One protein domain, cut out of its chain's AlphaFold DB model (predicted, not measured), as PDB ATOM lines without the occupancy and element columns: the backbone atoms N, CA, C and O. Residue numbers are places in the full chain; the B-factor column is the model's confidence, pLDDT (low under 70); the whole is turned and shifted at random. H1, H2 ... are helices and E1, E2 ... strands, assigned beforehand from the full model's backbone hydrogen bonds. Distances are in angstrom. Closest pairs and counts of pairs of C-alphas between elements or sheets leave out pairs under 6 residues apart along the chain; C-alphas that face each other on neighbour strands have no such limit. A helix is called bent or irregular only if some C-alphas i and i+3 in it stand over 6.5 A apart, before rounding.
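What this domain is: This is residues 66 to 176 of the 177 residues of the protein "50S ribosomal protein L15" of Archaeoglobus profundus (strain DSM 5631 / JCM 9629 / NBRC 100127 / Av18) (UniProt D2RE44). A small four-stranded sheet has two helices, H3 and H5, over one face and its other face bare, while a helical hairpin of H1 and H2 forms a second part at one end, joined to the sheet's side by the short helix H4, which packs on H1. The printed part has 111 residues, with five named helices and five named strands in the order H1, H2, H3, E1, E2, H4, E3, E4, H5, E5. The sheet is mixed, in the order E1, E2, E4, E5, and the class is mixed, helices and strands. The whole is compact, with a radius of gyration of the C-alphas of 13.4 A, and rounded, spanning 37 by 32 by 23 A.

Where its parts are: The sheet holds E1, residues 122 to 125, E2, residues 128 to 132 and 13.2 A long, E4, residues 151 to 155 and 12.2 A long, and E5, residues 172 to 175, whose last C-alpha is at (185.503, 102.960, 114.195). H3 is residues 106 to 118, 19.1 A, and irregular: C-alphas 111 and 114 are 7.4 A apart. H5 is residues 160 to 169, 14.8 A. H4 is residues 133 to 136 and E3 residues 140 to 142. H1, residues 69 to 86, is 25.8 A long and begins at C-alpha 69, (168.417, 108.936, 119.662); H2 is residues 92 to 100, 12.4 A.

How they stand to each other: E1 and E2 form an antiparallel hairpin, with N 130 and O 123 2.8 A apart. E2 and E4 are parallel, with N 152 and O 129 at 2.7 A. E4, H5 and E5 form a strand-helix-strand unit, two parallel neighbour strands with a helix between, its crossover right-handed; N 174 and O 153 are 2.9 A apart. H3 and H5 lie on the same face, making two layers. H5, at a height over the sheet of 7.9 A, runs along the strands, over E5; H3, at 9.0 A, runs across them. E3 pairs with no named strand, but its residues 141 to 142 pair with 104 to 105, parallel. H4 only grazes the sheet and touches H1, closest at the C-alphas of Thr 80 and Leu 136, 6.4 A. H1 and H2 touch, closest at the C-alphas of Lys 78 and Tyr 99, 6.6 A, opposite ways at a shallow tilt of 6 degrees. H2 and H3 are close but not clearly touching, the C-alphas of Thr 94 and Ile 112 at 7.4 A. Every O i to N i+4 pair is within hydrogen-bond range in H1 and H2; in H3 7 of 9 are, in H5 5 of 6, and H4 is too short for one.

The domain as a whole: The C-alphas farthest apart are those of Glu 66 and Asp 126, 43.2 A. The printed part has no cut and no long link. Mean pLDDT of the printed part is 90.5; residue 176 is under 70.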
ATOM      1  N   GLU A  66     161.976 114.129 121.514       92.12
ATOM      2  CA  GLU A  66     163.258 114.718 121.933       92.12
ATOM      3  C   GLU A  66     164.225 113.738 122.616       92.12
ATOM      4  O   GLU A  66     165.449 113.889 122.533       92.12
ATOM      5  N   VAL A  67     163.697 112.697 123.267       91.12
ATOM      6  CA  VAL A  67     164.521 111.669 123.925       91.12
ATOM      7  C   VAL A  67     164.961 110.564 122.965       91.12
ATOM      8  O   VAL A  67     165.784 109.720 123.319       91.12
ATOM      9  N   THR A  68     164.420 110.535 121.748       93.62
ATOM     10  CA  THR A  68     164.769 109.516 120.757       93.62
ATOM     11  C   THR A  68     166.158 109.798 120.188       93.62
ATOM     12  O   THR A  68     166.398 110.882 119.657       93.62
ATOM     13  N   GLN A  69     167.059 108.810 120.220       90.50
ATOM     14  CA  GLN A  69     168.417 108.936 119.662       90.50
ATOM     15  C   GLN A  69     168.401 109.436 118.212       90.50
ATOM     16  O   GLN A  69     169.095 110.393 117.887       90.50
ATOM     17  N   ARG A  70     167.503 108.888 117.380       90.69
ATOM     18  CA  ARG A  70     167.313 109.318 115.985       90.69
ATOM     19  C   ARG A  70     167.063 110.823 115.847       90.69
ATOM     20  O   ARG A  70     167.611 111.451 114.951       90.69
ATOM     21  N   TYR A  71     166.240 111.405 116.719       92.88
ATOM     22  CA  TYR A  71     165.951 112.840 116.678       92.88
ATOM     23  C   TYR A  71     167.192 113.666 117.028       92.88
ATOM     24  O   TYR A  71     167.500 114.631 116.334       92.88
ATOM     25  N   ARG A  72     167.935 113.250 118.060       92.00
ATOM     26  CA  ARG A  72     169.187 113.903 118.466       92.00
ATOM     27  C   ARG A  72     170.233 113.855 117.350       92.00
ATOM     28  O   ARG A  72     170.780 114.900 117.019       92.00
ATOM     29  N   MET A  73     170.426 112.690 116.724       91.44
ATOM     30  CA  MET A  73     171.347 112.499 115.593       91.44
ATOM     31  C   MET A  73     170.965 113.386 114.399       91.44
ATOM     32  O   MET A  73     171.789 114.151 113.911       91.44
ATOM     33  N   ILE A  74     169.694 113.362 113.975       92.94
ATOM     34  CA  ILE A  74     169.215 114.181 112.847       92.94
ATOM     35  C   ILE A  74     169.382 115.673 113.137       92.94
ATOM     36  O   ILE A  74     169.762 116.438 112.253       92.94
ATOM     37  N   ASN A  75     169.085 116.113 114.358       93.56
ATOM     38  CA  ASN A  75     169.246 117.515 114.720       93.56
ATOM     39  C   ASN A  75     170.711 117.936 114.786       93.56
ATOM     40  O   ASN A  75     171.017 119.051 114.368       93.56
ATOM     41  N   HIS A  76     171.596 117.069 115.282       92.00
ATOM     42  CA  HIS A  76     173.034 117.311 115.278       92.00
ATOM     43  C   HIS A  76     173.552 117.468 113.842       92.00
ATOM     44  O   HIS A  76     174.046 118.542 113.511       92.00
ATOM     45  N   LEU A  77     173.274 116.498 112.963       93.19
ATOM     46  CA  LEU A  77     173.609 116.547 111.533       93.19
ATOM     47  C   LEU A  77     173.078 117.814 110.845       93.19
ATOM     48  O   LEU A  77     173.775 118.518 110.123       93.19
ATOM     49  N   LYS A  78     171.803 118.153 111.054       93.25
ATOM     50  CA  LYS A  78     171.221 119.344 110.417       93.25
ATOM     51  C   LYS A  78     171.850 120.637 110.922       93.25
ATOM     52  O   LYS A  78     171.896 121.610 110.170       93.25
ATOM     53  N   ARG A  79     172.288 120.676 112.183       93.94
ATOM     54  CA  ARG A  79     172.999 121.823 112.753       93.94
ATOM     55  C   ARG A  79     174.406 121.942 112.170       93.94
ATOM     56  O   ARG A  79     174.737 123.033 111.717       93.94
ATOM     57  N   THR A  80     175.171 120.851 112.109       93.50
ATOM     58  CA  THR A  80     176.527 120.835 111.530       93.50
ATOM     59  C   THR A  80     176.503 121.242 110.058       93.50
ATOM     60  O   THR A  80     177.187 122.185 109.676       93.50
ATOM     61  N   LEU A  81     175.624 120.649 109.243       92.62
ATOM     62  CA  LEU A  81     175.511 120.989 107.819       92.62
ATOM     63  C   LEU A  81     175.107 122.452 107.582       92.62
ATOM     64  O   LEU A  81     175.565 123.075 106.627       92.62
ATOM     65  N   ARG A  82     174.237 123.020 108.431       93.31
ATOM     66  CA  ARG A  82     173.875 124.447 108.346       93.31
ATOM     67  C   ARG A  82     175.059 125.350 108.681       93.31
ATOM     68  O   ARG A  82     175.224 126.355 108.001       93.31
ATOM     69  N   ALA A  83     175.852 124.994 109.691       93.25
ATOM     70  CA  ALA A  83     177.054 125.737 110.056       93.25
ATOM     71  C   ALA A  83     178.096 125.690 108.928       93.25
ATOM     72  O   ALA A  83     178.518 126.739 108.456       93.25
ATOM     73  N   LEU A  84     178.398 124.501 108.395       91.06
ATOM     74  CA  LEU A  84     179.343 124.329 107.284       91.06
ATOM     75  C   LEU A  84     178.920 125.090 106.022       91.06
ATOM     76  O   LEU A  84     179.755 125.681 105.339       91.06
ATOM     77  N   LYS A  85     177.614 125.121 105.727       91.44
ATOM     78  CA  LYS A  85     177.080 125.936 104.632       91.44
ATOM     79  C   LYS A  85     177.241 127.435 104.897       91.44
ATOM     80  O   LYS A  85     177.584 128.173 103.981       91.44
ATOM     81  N   ALA A  86     176.980 127.892 106.121       91.44
ATOM     82  CA  ALA A  86     177.144 129.297 106.489       91.44
ATOM     83  C   ALA A  86     178.617 129.744 106.430       91.44
ATOM     84  O   ALA A  86     178.890 130.873 106.042       91.44
ATOM     85  N   GLU A  87     179.551 128.844 106.748       90.31
ATOM     86  CA  GLU A  87     180.999 129.044 106.592       90.31
ATOM     87  C   GLU A  87     181.470 129.014 105.127       90.31
ATOM     88  O   GLU A  87     182.621 129.337 104.852       90.31
ATOM     89  N   GLY A  88     180.613 128.616 104.180       87.69
ATOM     90  CA  GLY A  88     180.958 128.512 102.759       87.69
ATOM     91  C   GLY A  88     181.757 127.259 102.381       87.69
ATOM     92  O   GLY A  88     182.165 127.129 101.233       87.69
ATOM     93  N   LYS A  89     181.943 126.310 103.308       86.19
ATOM     94  CA  LYS A  89     182.664 125.041 103.075       86.19
ATOM     95  C   LYS A  89     181.849 123.999 102.307       86.19
ATOM     96  O   LYS A  89     182.347 122.923 102.004       86.19
ATOM     97  N   LEU A  90     180.571 124.271 102.055       86.38
ATOM     98  CA  LEU A  90     179.635 123.317 101.475       86.38
ATOM     99  C   LEU A  90     178.828 124.001 100.375       86.38
ATOM    100  O   LEU A  90     178.157 125.005 100.629       86.38
ATOM    101  N   ASP A  91     178.873 123.452  99.163       88.81
ATOM    102  CA  ASP A  91     178.086 123.961  98.046       88.81
ATOM    103  C   ASP A  91     176.597 123.614  98.198       88.81
ATOM    104  O   ASP A  91     176.171 122.732  98.955       88.81
ATOM    105  N   ASP A  92     175.771 124.322  97.433       90.00
ATOM    106  CA  ASP A  92     174.319 124.194  97.486       90.00
ATOM    107  C   ASP A  92     173.814 122.797  97.109       90.00
ATOM    108  O   ASP A  92     172.775 122.368  97.628       90.00
ATOM    109  N   TYR A  93     174.517 122.089  96.217       90.69
ATOM    110  CA  TYR A  93     174.147 120.731  95.843       90.69
ATOM    111  C   TYR A  93     174.508 119.750  96.953       90.69
ATOM    112  O   TYR A  93     173.617 119.036  97.414       90.69
ATOM    113  N   THR A  94     175.759 119.739  97.427       89.94
ATOM    114  CA  THR A  94     176.197 118.808  98.488       89.94
ATOM    115  C   THR A  94     175.388 119.026  99.761       89.94
ATOM    116  O   THR A  94     174.951 118.062 100.388       89.94
ATOM    117  N   TYR A  95     175.052 120.279 100.090       91.69
ATOM    118  CA  TYR A  95     174.189 120.579 101.230       91.69
ATOM    119  C   TYR A  95     172.811 119.940 101.079       91.69
ATOM    120  O   TYR A  95     172.342 119.251 101.985       91.69
ATOM    121  N   LYS A  96     172.148 120.152  99.934       92.06
ATOM    122  CA  LYS A  96     170.834 119.546  99.670       92.06
ATOM    123  C   LYS A  96     170.935 118.026  99.660       92.06
ATOM    124  O   LYS A  96     170.024 117.371 100.164       92.06
ATOM    125  N   PHE A  97     172.031 117.487  99.125       92.75
ATOM    126  CA  PHE A  97     172.260 116.058  99.045       92.75
ATOM    127  C   PHE A  97     172.319 115.428 100.437       92.75
ATOM    128  O   PHE A  97     171.506 114.554 100.729       92.75
ATOM    129  N   LEU A  98     173.205 115.919 101.305       91.62
ATOM    130  CA  LEU A  98     173.392 115.397 102.660       91.62
ATOM    131  C   LEU A  98     172.174 115.681 103.555       91.62
ATOM    132  O   LEU A  98     171.740 114.826 104.323       91.62
ATOM    133  N   TYR A  99     171.532 116.845 103.406       90.75
ATOM    134  CA  TYR A  99     170.367 117.210 104.219       90.75
ATOM    135  C   TYR A  99     169.155 116.294 103.993       90.75
ATOM    136  O   TYR A  99     168.380 116.053 104.925       90.75
ATOM    137  N   SER A 100     168.959 115.783 102.772       92.06
ATOM    138  CA  SER A 100     167.861 114.854 102.484       92.06
ATOM    139  C   SER A 100     168.167 113.402 102.867       92.06
ATOM    140  O   SER A 100     167.228 112.610 102.942       92.06
ATOM    141  N   ARG A 101     169.435 113.046 103.124       90.44
ATOM    142  CA  ARG A 101     169.871 111.698 103.531       90.44
ATOM    143  C   ARG A 101     170.483 111.742 104.938       90.44
ATOM    144  O   ARG A 101     171.697 111.863 105.083       90.44
ATOM    145  N   PRO A 102     169.649 111.659 105.993       88.75
ATOM    146  CA  PRO A 102     170.144 111.625 107.367       88.75
ATOM    147  C   PRO A 102     170.872 110.322 107.711       88.75
ATOM    148  O   PRO A 102     171.739 110.315 108.577       88.75
ATOM    149  N   ASP A 103     170.510 109.235 107.034       91.25
ATOM    150  CA  ASP A 103     171.195 107.955 107.111       91.25
ATOM    151  C   ASP A 103     172.120 107.858 105.892       91.25
ATOM    152  O   ASP A 103     171.646 107.984 104.761       91.25
ATOM    153  N   LEU A 104     173.422 107.666 106.110       92.44
ATOM    154  CA  LEU A 104     174.410 107.627 105.032       92.44
ATOM    155  C   LEU A 104     174.714 106.180 104.645       92.44
ATOM    156  O   LEU A 104     175.142 105.386 105.491       92.44
ATOM    157  N   ASN A 105     174.509 105.833 103.374       94.50
ATOM    158  CA  ASN A 105     174.958 104.552 102.844       94.50
ATOM    159  C   ASN A 105     176.312 104.674 102.150       94.50
ATOM    160  O   ASN A 105     176.700 105.737 101.673       94.50
ATOM    161  N   VAL A 106     176.996 103.542 102.018       92.75
ATOM    162  CA  VAL A 106     178.272 103.464 101.302       92.75
ATOM    163  C   VAL A 106     178.180 103.927  99.838       92.75
ATOM    164  O   VAL A 106     179.117 104.540  99.343       92.75
ATOM    165  N   SER A 107     177.039 103.719  99.170       93.31
ATOM    166  CA  SER A 107     176.818 104.216  97.801       93.31
ATOM    167  C   SER A 107     176.633 105.729  97.729       93.31
ATOM    168  O   SER A 107     177.083 106.343  96.770       93.31
ATOM    169  N   ASP A 108     175.977 106.324  98.729       92.62
ATOM    170  CA  ASP A 108     175.805 107.779  98.794       92.62
ATOM    171  C   ASP A 108     177.172 108.457  98.990       92.62
ATOM    172  O   ASP A 108     177.436 109.523  98.438       92.62
ATOM    173  N   LEU A 109     178.059 107.810  99.757       91.50
ATOM    174  CA  LEU A 109     179.423 108.273  99.975       91.50
ATOM    175  C   LEU A 109     180.268 108.194  98.695       91.50
ATOM    176  O   LEU A 109     180.949 109.159  98.371       91.50
ATOM    177  N   ASP A 110     180.188 107.091  97.947       91.88
ATOM    178  CA  ASP A 110     180.902 106.898  96.672       91.88
ATOM    179  C   ASP A 110     180.543 107.973  95.624       91.88
ATOM    180  O   ASP A 110     181.418 108.470  94.907       91.88
ATOM    181  N   GLU A 111     179.269 108.386  95.581       91.50
ATOM    182  CA  GLU A 111     178.770 109.423  94.668       91.50
ATOM    183  C   GLU A 111     179.320 110.816  95.008       91.50
ATOM    184  O   GLU A 111     179.662 111.589  94.111       91.50
ATOM    185  N   ILE A 112     179.415 111.153  96.299       91.44
ATOM    186  CA  ILE A 112     179.745 112.514  96.736       91.44
ATOM    187  C   ILE A 112     181.218 112.723  97.092       91.44
ATOM    188  O   ILE A 112     181.646 113.869  97.208       91.44
ATOM    189  N   ILE A 113     182.003 111.653  97.248       90.88
ATOM    190  CA  ILE A 113     183.387 111.740  97.735       90.88
ATOM    191  C   ILE A 113     184.262 112.671  96.888       90.88
ATOM    192  O   ILE A 113     185.037 113.435  97.452       90.88
ATOM    193  N   ASP A 114     184.084 112.691  95.563       90.56
ATOM    194  CA  ASP A 114     184.866 113.564  94.676       90.56
ATOM    195  C   ASP A 114     184.588 115.041  94.979       90.56
ATOM    196  O   ASP A 114     185.508 115.844  95.098       90.56
ATOM    197  N   ARG A 115     183.314 115.387  95.208       90.25
ATOM    198  CA  ARG A 115     182.906 116.749  95.575       90.25
ATOM    199  C   ARG A 115     183.372 117.119  96.974       90.25
ATOM    200  O   ARG A 115     183.751 118.257  97.211       90.25
ATOM    201  N   LEU A 116     183.358 116.171  97.911       89.19
ATOM    202  CA  LEU A 116     183.899 116.415  99.248       89.19
ATOM    203  C   LEU A 116     185.398 116.733  99.196       89.19
ATOM    204  O   LEU A 116     185.851 117.573  99.970       89.19
ATOM    205  N   VAL A 117     186.145 116.122  98.270       90.12
ATOM    206  CA  VAL A 117     187.555 116.464  98.028       90.12
ATOM    207  C   VAL A 117     187.691 117.863  97.431       90.12
ATOM    208  O   VAL A 117     188.505 118.644  97.916       90.12
ATOM    209  N   GLU A 118     186.871 118.220  96.438       88.12
ATOM    210  CA  GLU A 118     186.861 119.574  95.854       88.12
ATOM    211  C   GLU A 118     186.574 120.664  96.899       88.12
ATOM    212  O   GLU A 118     187.145 121.752  96.847       88.12
ATOM    213  N   LEU A 119     185.715 120.362  97.873       85.69
ATOM    214  CA  LEU A 119     185.350 121.261  98.970       85.69
ATOM    215  C   LEU A 119     186.357 121.260 100.135       85.69
ATOM    216  O   LEU A 119     186.182 122.015 101.090       85.69
ATOM    217  N   GLY A 120     187.385 120.405 100.094       84.81
ATOM    218  CA  GLY A 120     188.381 120.270 101.163       84.81
ATOM    219  C   GLY A 120     187.863 119.593 102.439       84.81
ATOM    220  O   GLY A 120     188.486 119.710 103.490       84.81
ATOM    221  N   LEU A 121     186.723 118.897 102.366       84.00
ATOM    222  CA  LEU A 121     186.142 118.110 103.466       84.00
ATOM    223  C   LEU A 121     186.612 116.646 103.459       84.00
ATOM    224  O   LEU A 121     186.374 115.912 104.417       84.00
ATOM    225  N   ALA A 122     187.260 116.217 102.378       88.00
ATOM    226  CA  ALA A 122     187.924 114.929 102.255       88.00
ATOM    227  C   ALA A 122     189.317 115.124 101.639       88.00
ATOM    228  O   ALA A 122     189.521 116.004 100.805       88.00
ATOM    229  N   GLU A 123     190.274 114.286 102.027       88.88
ATOM    230  CA  GLU A 123     191.614 114.285 101.438       88.88
ATOM    231  C   GLU A 123     191.740 113.134 100.444       88.88
ATOM    232  O   GLU A 123     191.345 112.004 100.728       88.88
ATOM    233  N   LYS A 124     192.348 113.389  99.286       88.88
ATOM    234  CA  LYS A 124     192.762 112.328  98.367       88.88
ATOM    235  C   LYS A 124     194.270 112.139  98.483       88.88
ATOM    236  O   LYS A 124     195.022 113.049  98.142       88.88
ATOM    237  N   LYS A 125     194.709 110.968  98.953       83.81
ATOM    238  CA  LYS A 125     196.125 110.562  98.910       83.81
ATOM    239  C   LYS A 125     196.241 109.383  97.960       83.81
ATOM    240  O   LYS A 125     195.650 108.329  98.195       83.81
ATOM    241  N   ASP A 126     196.959 109.605  96.867       78.62
ATOM    242  CA  ASP A 126     197.130 108.673  95.755       78.62
ATOM    243  C   ASP A 126     195.783 108.182  95.185       78.62
ATOM    244  O   ASP A 126     195.080 108.916  94.484       78.62
ATOM    245  N   ASP A 127     195.410 106.948  95.525       83.69
ATOM    246  CA  ASP A 127     194.215 106.232  95.066       83.69
ATOM    247  C   ASP A 127     193.197 105.992  96.202       83.69
ATOM    248  O   ASP A 127     192.219 105.269  96.026       83.69
ATOM    249  N   LYS A 128     193.424 106.573  97.391       88.75
ATOM    250  CA  LYS A 128     192.551 106.436  98.568       88.75
ATOM    251  C   LYS A 128     191.931 107.770  98.971       88.75
ATOM    252  O   LYS A 128     192.613 108.791  99.078       88.75
ATOM    253  N   TYR A 129     190.629 107.734  99.236       91.06
ATOM    254  CA  TYR A 129     189.864 108.865  99.750       91.06
ATOM    255  C   TYR A 129     189.753 108.780 101.266       91.06
ATOM    256  O   TYR A 129     189.237 107.796 101.777       91.06
ATOM    257  N   PHE A 130     190.186 109.812 101.976       91.12
ATOM    258  CA  PHE A 130     190.078 109.922 103.425       91.12
ATOM    259  C   PHE A 130     188.935 110.865 103.764       91.12
ATOM    260  O   PHE A 130     188.943 112.027 103.357       91.12
ATOM    261  N   VAL A 131     187.949 110.371 104.508       91.31
ATOM    262  CA  VAL A 131     186.782 111.161 104.908       91.31
ATOM    263  C   VAL A 131     186.449 110.945 106.375       91.31
ATOM    264  O   VAL A 131     186.318 109.813 106.850       91.31
ATOM    265  N   ASP A 132     186.278 112.056 107.089       91.94
ATOM    266  CA  ASP A 132     185.816 112.059 108.471       91.94
ATOM    267  C   ASP A 132     184.320 112.386 108.526       91.94
ATOM    268  O   ASP A 132     183.887 113.531 108.376       91.94
ATOM    269  N   LEU A 133     183.503 111.353 108.735       90.25
ATOM    270  CA  LEU A 133     182.050 111.493 108.794       90.25
ATOM    271  C   LEU A 133     181.576 112.142 110.097       90.25
ATOM    272  O   LEU A 133     180.479 112.709 110.129       90.25
ATOM    273  N   THR A 134     182.398 112.106 111.151       89.69
ATOM    274  CA  THR A 134     182.059 112.717 112.442       89.69
ATOM    275  C   THR A 134     181.989 114.239 112.322       89.69
ATOM    276  O   THR A 134     181.061 114.854 112.847       89.69
ATOM    277  N   GLN A 135     182.875 114.838 111.519       88.00
ATOM    278  CA  GLN A 135     182.882 116.279 111.235       88.00
ATOM    279  C   GLN A 135     181.639 116.727 110.463       88.00
ATOM    280  O   GLN A 135     181.112 117.817 110.685       88.00
ATOM    281  N   LEU A 136     181.128 115.863 109.583       86.12
ATOM    282  CA  LEU A 136     179.885 116.112 108.858       86.12
ATOM    283  C   LEU A 136     178.647 115.943 109.758       86.12
ATOM    284  O   LEU A 136     177.578 116.453 109.426       86.12
ATOM    285  N   GLY A 137     178.786 115.309 110.927       87.94
ATOM    286  CA  GLY A 137     177.710 115.057 111.889       87.94
ATOM    287  C   GLY A 137     177.001 113.716 111.690       87.94
ATOM    288  O   GLY A 137     175.903 113.521 112.218       87.94
ATOM    289  N   TYR A 138     177.597 112.795 110.927       91.81
ATOM    290  CA  TYR A 138     177.109 111.427 110.777       91.81
ATOM    291  C   TYR A 138     177.729 110.517 111.837       91.81
ATOM    292  O   TYR A 138     178.943 110.437 111.989       91.81
ATOM    293  N   THR A 139     176.879 109.767 112.532       90.12
ATOM    294  CA  THR A 139     177.291 108.845 113.605       90.12
ATOM    295  C   THR A 139     177.306 107.380 113.153       90.12
ATOM    296  O   THR A 139     177.845 106.507 113.831       90.12
ATOM    297  N   LYS A 140     176.656 107.061 112.025       91.00
ATOM    298  CA  LYS A 140     176.519 105.681 111.555       91.00
ATOM    299  C   LYS A 140     176.598 105.554 110.041       91.00
ATOM    300  O   LYS A 140     175.870 106.244 109.333       91.00
ATOM    301  N   LEU A 141     177.397 104.593 109.576       93.50
ATOM    302  CA  LEU A 141     177.495 104.206 108.168       93.50
ATOM    303  C   LEU A 141     176.750 102.892 107.879       93.50
ATOM    304  O   LEU A 141     176.932 101.877 108.567       93.50
ATOM    305  N   LEU A 142     175.912 102.903 106.839       95.00
ATOM    306  CA  LEU A 142     175.081 101.772 106.417       95.00
ATOM    307  C   LEU A 142     175.576 101.136 105.110       95.00
ATOM    308  O   LEU A 142     176.029 101.809 104.193       95.00
ATOM    309  N   GLY A 143     175.448  99.814 104.992       92.25
ATOM    310  CA  GLY A 143     176.007  99.042 103.874       92.25
ATOM    311  C   GLY A 143     175.128  98.912 102.624       92.25
ATOM    312  O   GLY A 143     175.264  97.915 101.914       92.25
ATOM    313  N   SER A 144     174.181  99.818 102.358       92.12
ATOM    314  CA  SER A 144     173.332  99.716 101.155       92.12
ATOM    315  C   SER A 144     174.038 100.232  99.893       92.12
ATOM    316  O   SER A 144     174.811 101.185  99.952       92.12
ATOM    317  N   GLY A 145     173.751  99.617  98.743       90.44
ATOM    318  CA  GLY A 145     174.325  99.984  97.439       90.44
ATOM    319  C   GLY A 145     175.735  99.432  97.178       90.44
ATOM    320  O   GLY A 145     176.140  98.452  97.811       90.44
ATOM    321  N   ILE A 146     176.437 100.002  96.197       89.75
ATOM    322  CA  ILE A 146     177.729  99.518  95.675       89.75
ATOM    323  C   ILE A 146     178.807 100.559  95.987       89.75
ATOM    324  O   ILE A 146     178.514 101.749  96.021       89.75
ATOM    325  N   VAL A 147     180.033 100.098  96.228       90.56
ATOM    326  CA  VAL A 147     181.214 100.947  96.412       90.56
ATOM    327  C   VAL A 147     182.176 100.627  95.285       90.56
ATOM    328  O   VAL A 147     182.427  99.450  95.027       90.56
ATOM    329  N   THR A 148     182.676 101.650  94.601       90.56
ATOM    330  CA  THR A 148     183.634 101.479  93.501       90.56
ATOM    331  C   THR A 148     184.994 102.072  93.839       90.56
ATOM    332  O   THR A 148     186.019 101.563  93.390       90.56
ATOM    333  N   LYS A 149     185.018 103.109  94.680       88.94
ATOM    334  CA  LYS A 149     186.224 103.832  95.079       88.94
ATOM    335  C   LYS A 149     186.798 103.283  96.384       88.94
ATOM    336  O   LYS A 149     186.078 102.795  97.254       88.94
ATOM    337  N   LYS A 150     188.116 103.400  96.548       92.19
ATOM    338  CA  LYS A 150     188.817 103.007  97.778       92.19
ATOM    339  C   LYS A 150     188.701 104.125  98.805       92.19
ATOM    340  O   LYS A 150     189.344 105.164  98.665       92.19
ATOM    341  N   ILE A 151     187.869 103.920  99.820       91.44
ATOM    342  CA  ILE A 151     187.567 104.949 100.820       91.44
ATOM    343  C   ILE A 151     188.041 104.483 102.198       91.44
ATOM    344  O   ILE A 151     187.726 103.381 102.645       91.44
ATOM    345  N   GLU A 152     188.806 105.337 102.864       92.00
ATOM    346  CA  GLU A 152     189.149 105.255 104.272       92.00
ATOM    347  C   GLU A 152     188.218 106.181 105.062       92.00
ATOM    348  O   GLU A 152     188.267 107.407 104.946       92.00
ATOM    349  N   VAL A 153     187.302 105.573 105.817       92.50
ATOM    350  CA  VAL A 153     186.202 106.270 106.488       92.50
ATOM    351  C   VAL A 153     186.405 106.243 107.991       92.50
ATOM    352  O   VAL A 153     186.501 105.167 108.583       92.50
ATOM    353  N   LYS A 154     186.374 107.420 108.618       93.12
ATOM    354  CA  LYS A 154     186.287 107.555 110.073       93.12
ATOM    355  C   LYS A 154     184.840 107.819 110.493       93.12
ATOM    356  O   LYS A 154     184.218 108.764 110.009       93.12
ATOM    357  N   VAL A 155     184.286 106.969 111.359       92.88
ATOM    358  CA  VAL A 155     182.896 107.071 111.847       92.88
ATOM    359  C   VAL A 155     182.755 106.440 113.233       92.88
ATOM    360  O   VAL A 155     183.482 105.514 113.559       92.88
ATOM    361  N   GLU A 156     181.797 106.891 114.042       90.81
ATOM    362  CA  GLU A 156     181.520 106.304 115.368       90.81
ATOM    363  C   GLU A 156     181.064 104.833 115.258       90.81
ATOM    364  O   GLU A 156     181.551 103.961 115.969       90.81
ATOM    365  N   SER A 157     180.164 104.514 114.320       91.50
ATOM    366  CA  SER A 157     179.703 103.136 114.116       91.50
ATOM    367  C   SER A 157     179.476 102.777 112.646       91.50
ATOM    368  O   SER A 157     178.992 103.579 111.847       91.50
ATOM    369  N   ALA A 158     179.755 101.527 112.279       93.00
ATOM    370  CA  ALA A 158     179.481 100.997 110.946       93.00
ATOM    371  C   ALA A 158     178.742  99.657 111.026       93.00
ATOM    372  O   ALA A 158     178.974  98.842 111.916       93.00
ATOM    373  N   THR A 159     177.807  99.422 110.102       94.19
ATOM    374  CA  THR A 159     177.173  98.096 109.983       94.19
ATOM    375  C   THR A 159     178.167  97.058 109.456       94.19
ATOM    376  O   THR A 159     178.962  97.418 108.589       94.19
ATOM    377  N   PRO A 160     178.071  95.772 109.853       93.19
ATOM    378  CA  PRO A 160     178.981  94.723 109.371       93.19
ATOM    379  C   PRO A 160     179.071  94.676 107.840       93.19
ATOM    380  O   PRO A 160     180.150  94.737 107.266       93.19
ATOM    381  N   LYS A 161     177.914  94.748 107.170       94.12
ATOM    382  CA  LYS A 161     177.826  94.796 105.703       94.12
ATOM    383  C   LYS A 161     178.515  96.012 105.071       94.12
ATOM    384  O   LYS A 161     178.884  95.952 103.905       94.12
ATOM    385  N   ALA A 162     178.606  97.142 105.777       93.19
ATOM    386  CA  ALA A 162     179.319  98.319 105.275       93.19
ATOM    387  C   ALA A 162     180.833  98.106 105.336       93.19
ATOM    388  O   ALA A 162     181.518  98.428 104.372       93.19
ATOM    389  N   VAL A 163     181.320  97.533 106.441       93.12
ATOM    390  CA  VAL A 163     182.738  97.207 106.640       93.12
ATOM    391  C   VAL A 163     183.202  96.228 105.563       93.12
ATOM    392  O   VAL A 163     184.103  96.563 104.802       93.12
ATOM    393  N   GLU A 164     182.489  95.111 105.390       93.06
ATOM    394  CA  GLU A 164     182.790  94.094 104.367       93.06
ATOM    395  C   GLU A 164     182.904  94.691 102.955       93.06
ATOM    396  O   GLU A 164     183.822  94.372 102.199       93.06
ATOM    397  N   LYS A 165     181.984  95.590 102.584       93.06
ATOM    398  CA  LYS A 165     181.981  96.216 101.255       93.06
ATOM    399  C   LYS A 165     183.145  97.175 101.061       93.06
ATOM    400  O   LYS A 165     183.753  97.166  99.996       93.06
ATOM    401  N   ILE A 166     183.456  97.989 102.063       92.19
ATOM    402  CA  ILE A 166     184.562  98.947 101.977       92.19
ATOM    403  C   ILE A 166     185.896  98.197 101.918       92.19
ATOM    404  O   ILE A 166     186.733  98.506 101.071       92.19
ATOM    405  N   GLU A 167     186.063  97.161 102.737       92.25
ATOM    406  CA  GLU A 167     187.258  96.314 102.740       92.25
ATOM    407  C   GLU A 167     187.424  95.529 101.433       92.25
ATOM    408  O   GLU A 167     188.538  95.445 100.920       92.25
ATOM    409  N   SER A 168     186.337  95.035 100.822       91.06
ATOM    410  CA  SER A 168     186.409  94.303  99.543       91.06
ATOM    411  C   SER A 168     186.974  95.124  98.380       91.06
ATOM    412  O   SER A 168     187.558  94.565  97.455       91.06
ATOM    413  N   VAL A 169     186.827  96.451  98.433       90.00
ATOM    414  CA  VAL A 169     187.352  97.375  97.417       90.00
ATOM    415  C   VAL A 169     188.779  97.825  97.776       90.00
ATOM    416  O   VAL A 169     189.475  98.405  96.949       90.00
ATOM    417  N   GLY A 170     189.264  97.512  98.985       87.00
ATOM    418  CA  GLY A 170     190.570  97.932  99.504       87.00
ATOM    419  C   GLY A 170     190.533  99.243 100.301       87.00
ATOM    420  O   GLY A 170     191.565  99.904 100.450       87.00
ATOM    421  N   GLY A 171     189.349  99.637 100.777       89.44
ATOM    422  CA  GLY A 171     189.160 100.710 101.747       89.44
ATOM    423  C   GLY A 171     189.347 100.238 103.191       89.44
ATOM    424  O   GLY A 171     189.626  99.068 103.454       89.44
ATOM    425  N   ARG A 172     189.186 101.158 104.143       91.06
ATOM    426  CA  ARG A 172     189.308 100.872 105.579       91.06
ATOM    427  C   ARG A 172     188.260 101.649 106.361       91.06
ATOM    428  O   ARG A 172     188.001 102.807 106.056       91.06
ATOM    429  N   VAL A 173     187.670 101.039 107.383       90.50
ATOM    430  CA  VAL A 173     186.770 101.745 108.304       90.50
ATOM    431  C   VAL A 173     187.447 101.849 109.664       90.50
ATOM    432  O   VAL A 173     187.781 100.835 110.270       90.50
ATOM    433  N   ILE A 174     187.658 103.075 110.135       90.31
ATOM    434  CA  ILE A 174     188.157 103.354 111.480       90.31
ATOM    435  C   ILE A 174     186.943 103.689 112.340       90.31
ATOM    436  O   ILE A 174     186.356 104.765 112.206       90.31
ATOM    437  N   THR A 175     186.552 102.745 113.196       85.00
ATOM    438  CA  THR A 175     185.503 102.960 114.195       85.00
ATOM    439  C   THR A 175     186.110 103.410 115.516       85.00
ATOM    440  O   THR A 175     186.906 102.675 116.101       85.00
ATOM    441  N   GLU A 176     185.713 104.584 116.000       67.38
ATOM    442  CA  GLU A 176     185.939 105.006 117.388       67.38
ATOM    443  C   GLU A 176     184.807 104.423 118.243       67.38
ATOM    444  O   GLU A 176     183.839 105.110 118.562       67.38
TER     445      GLU A 176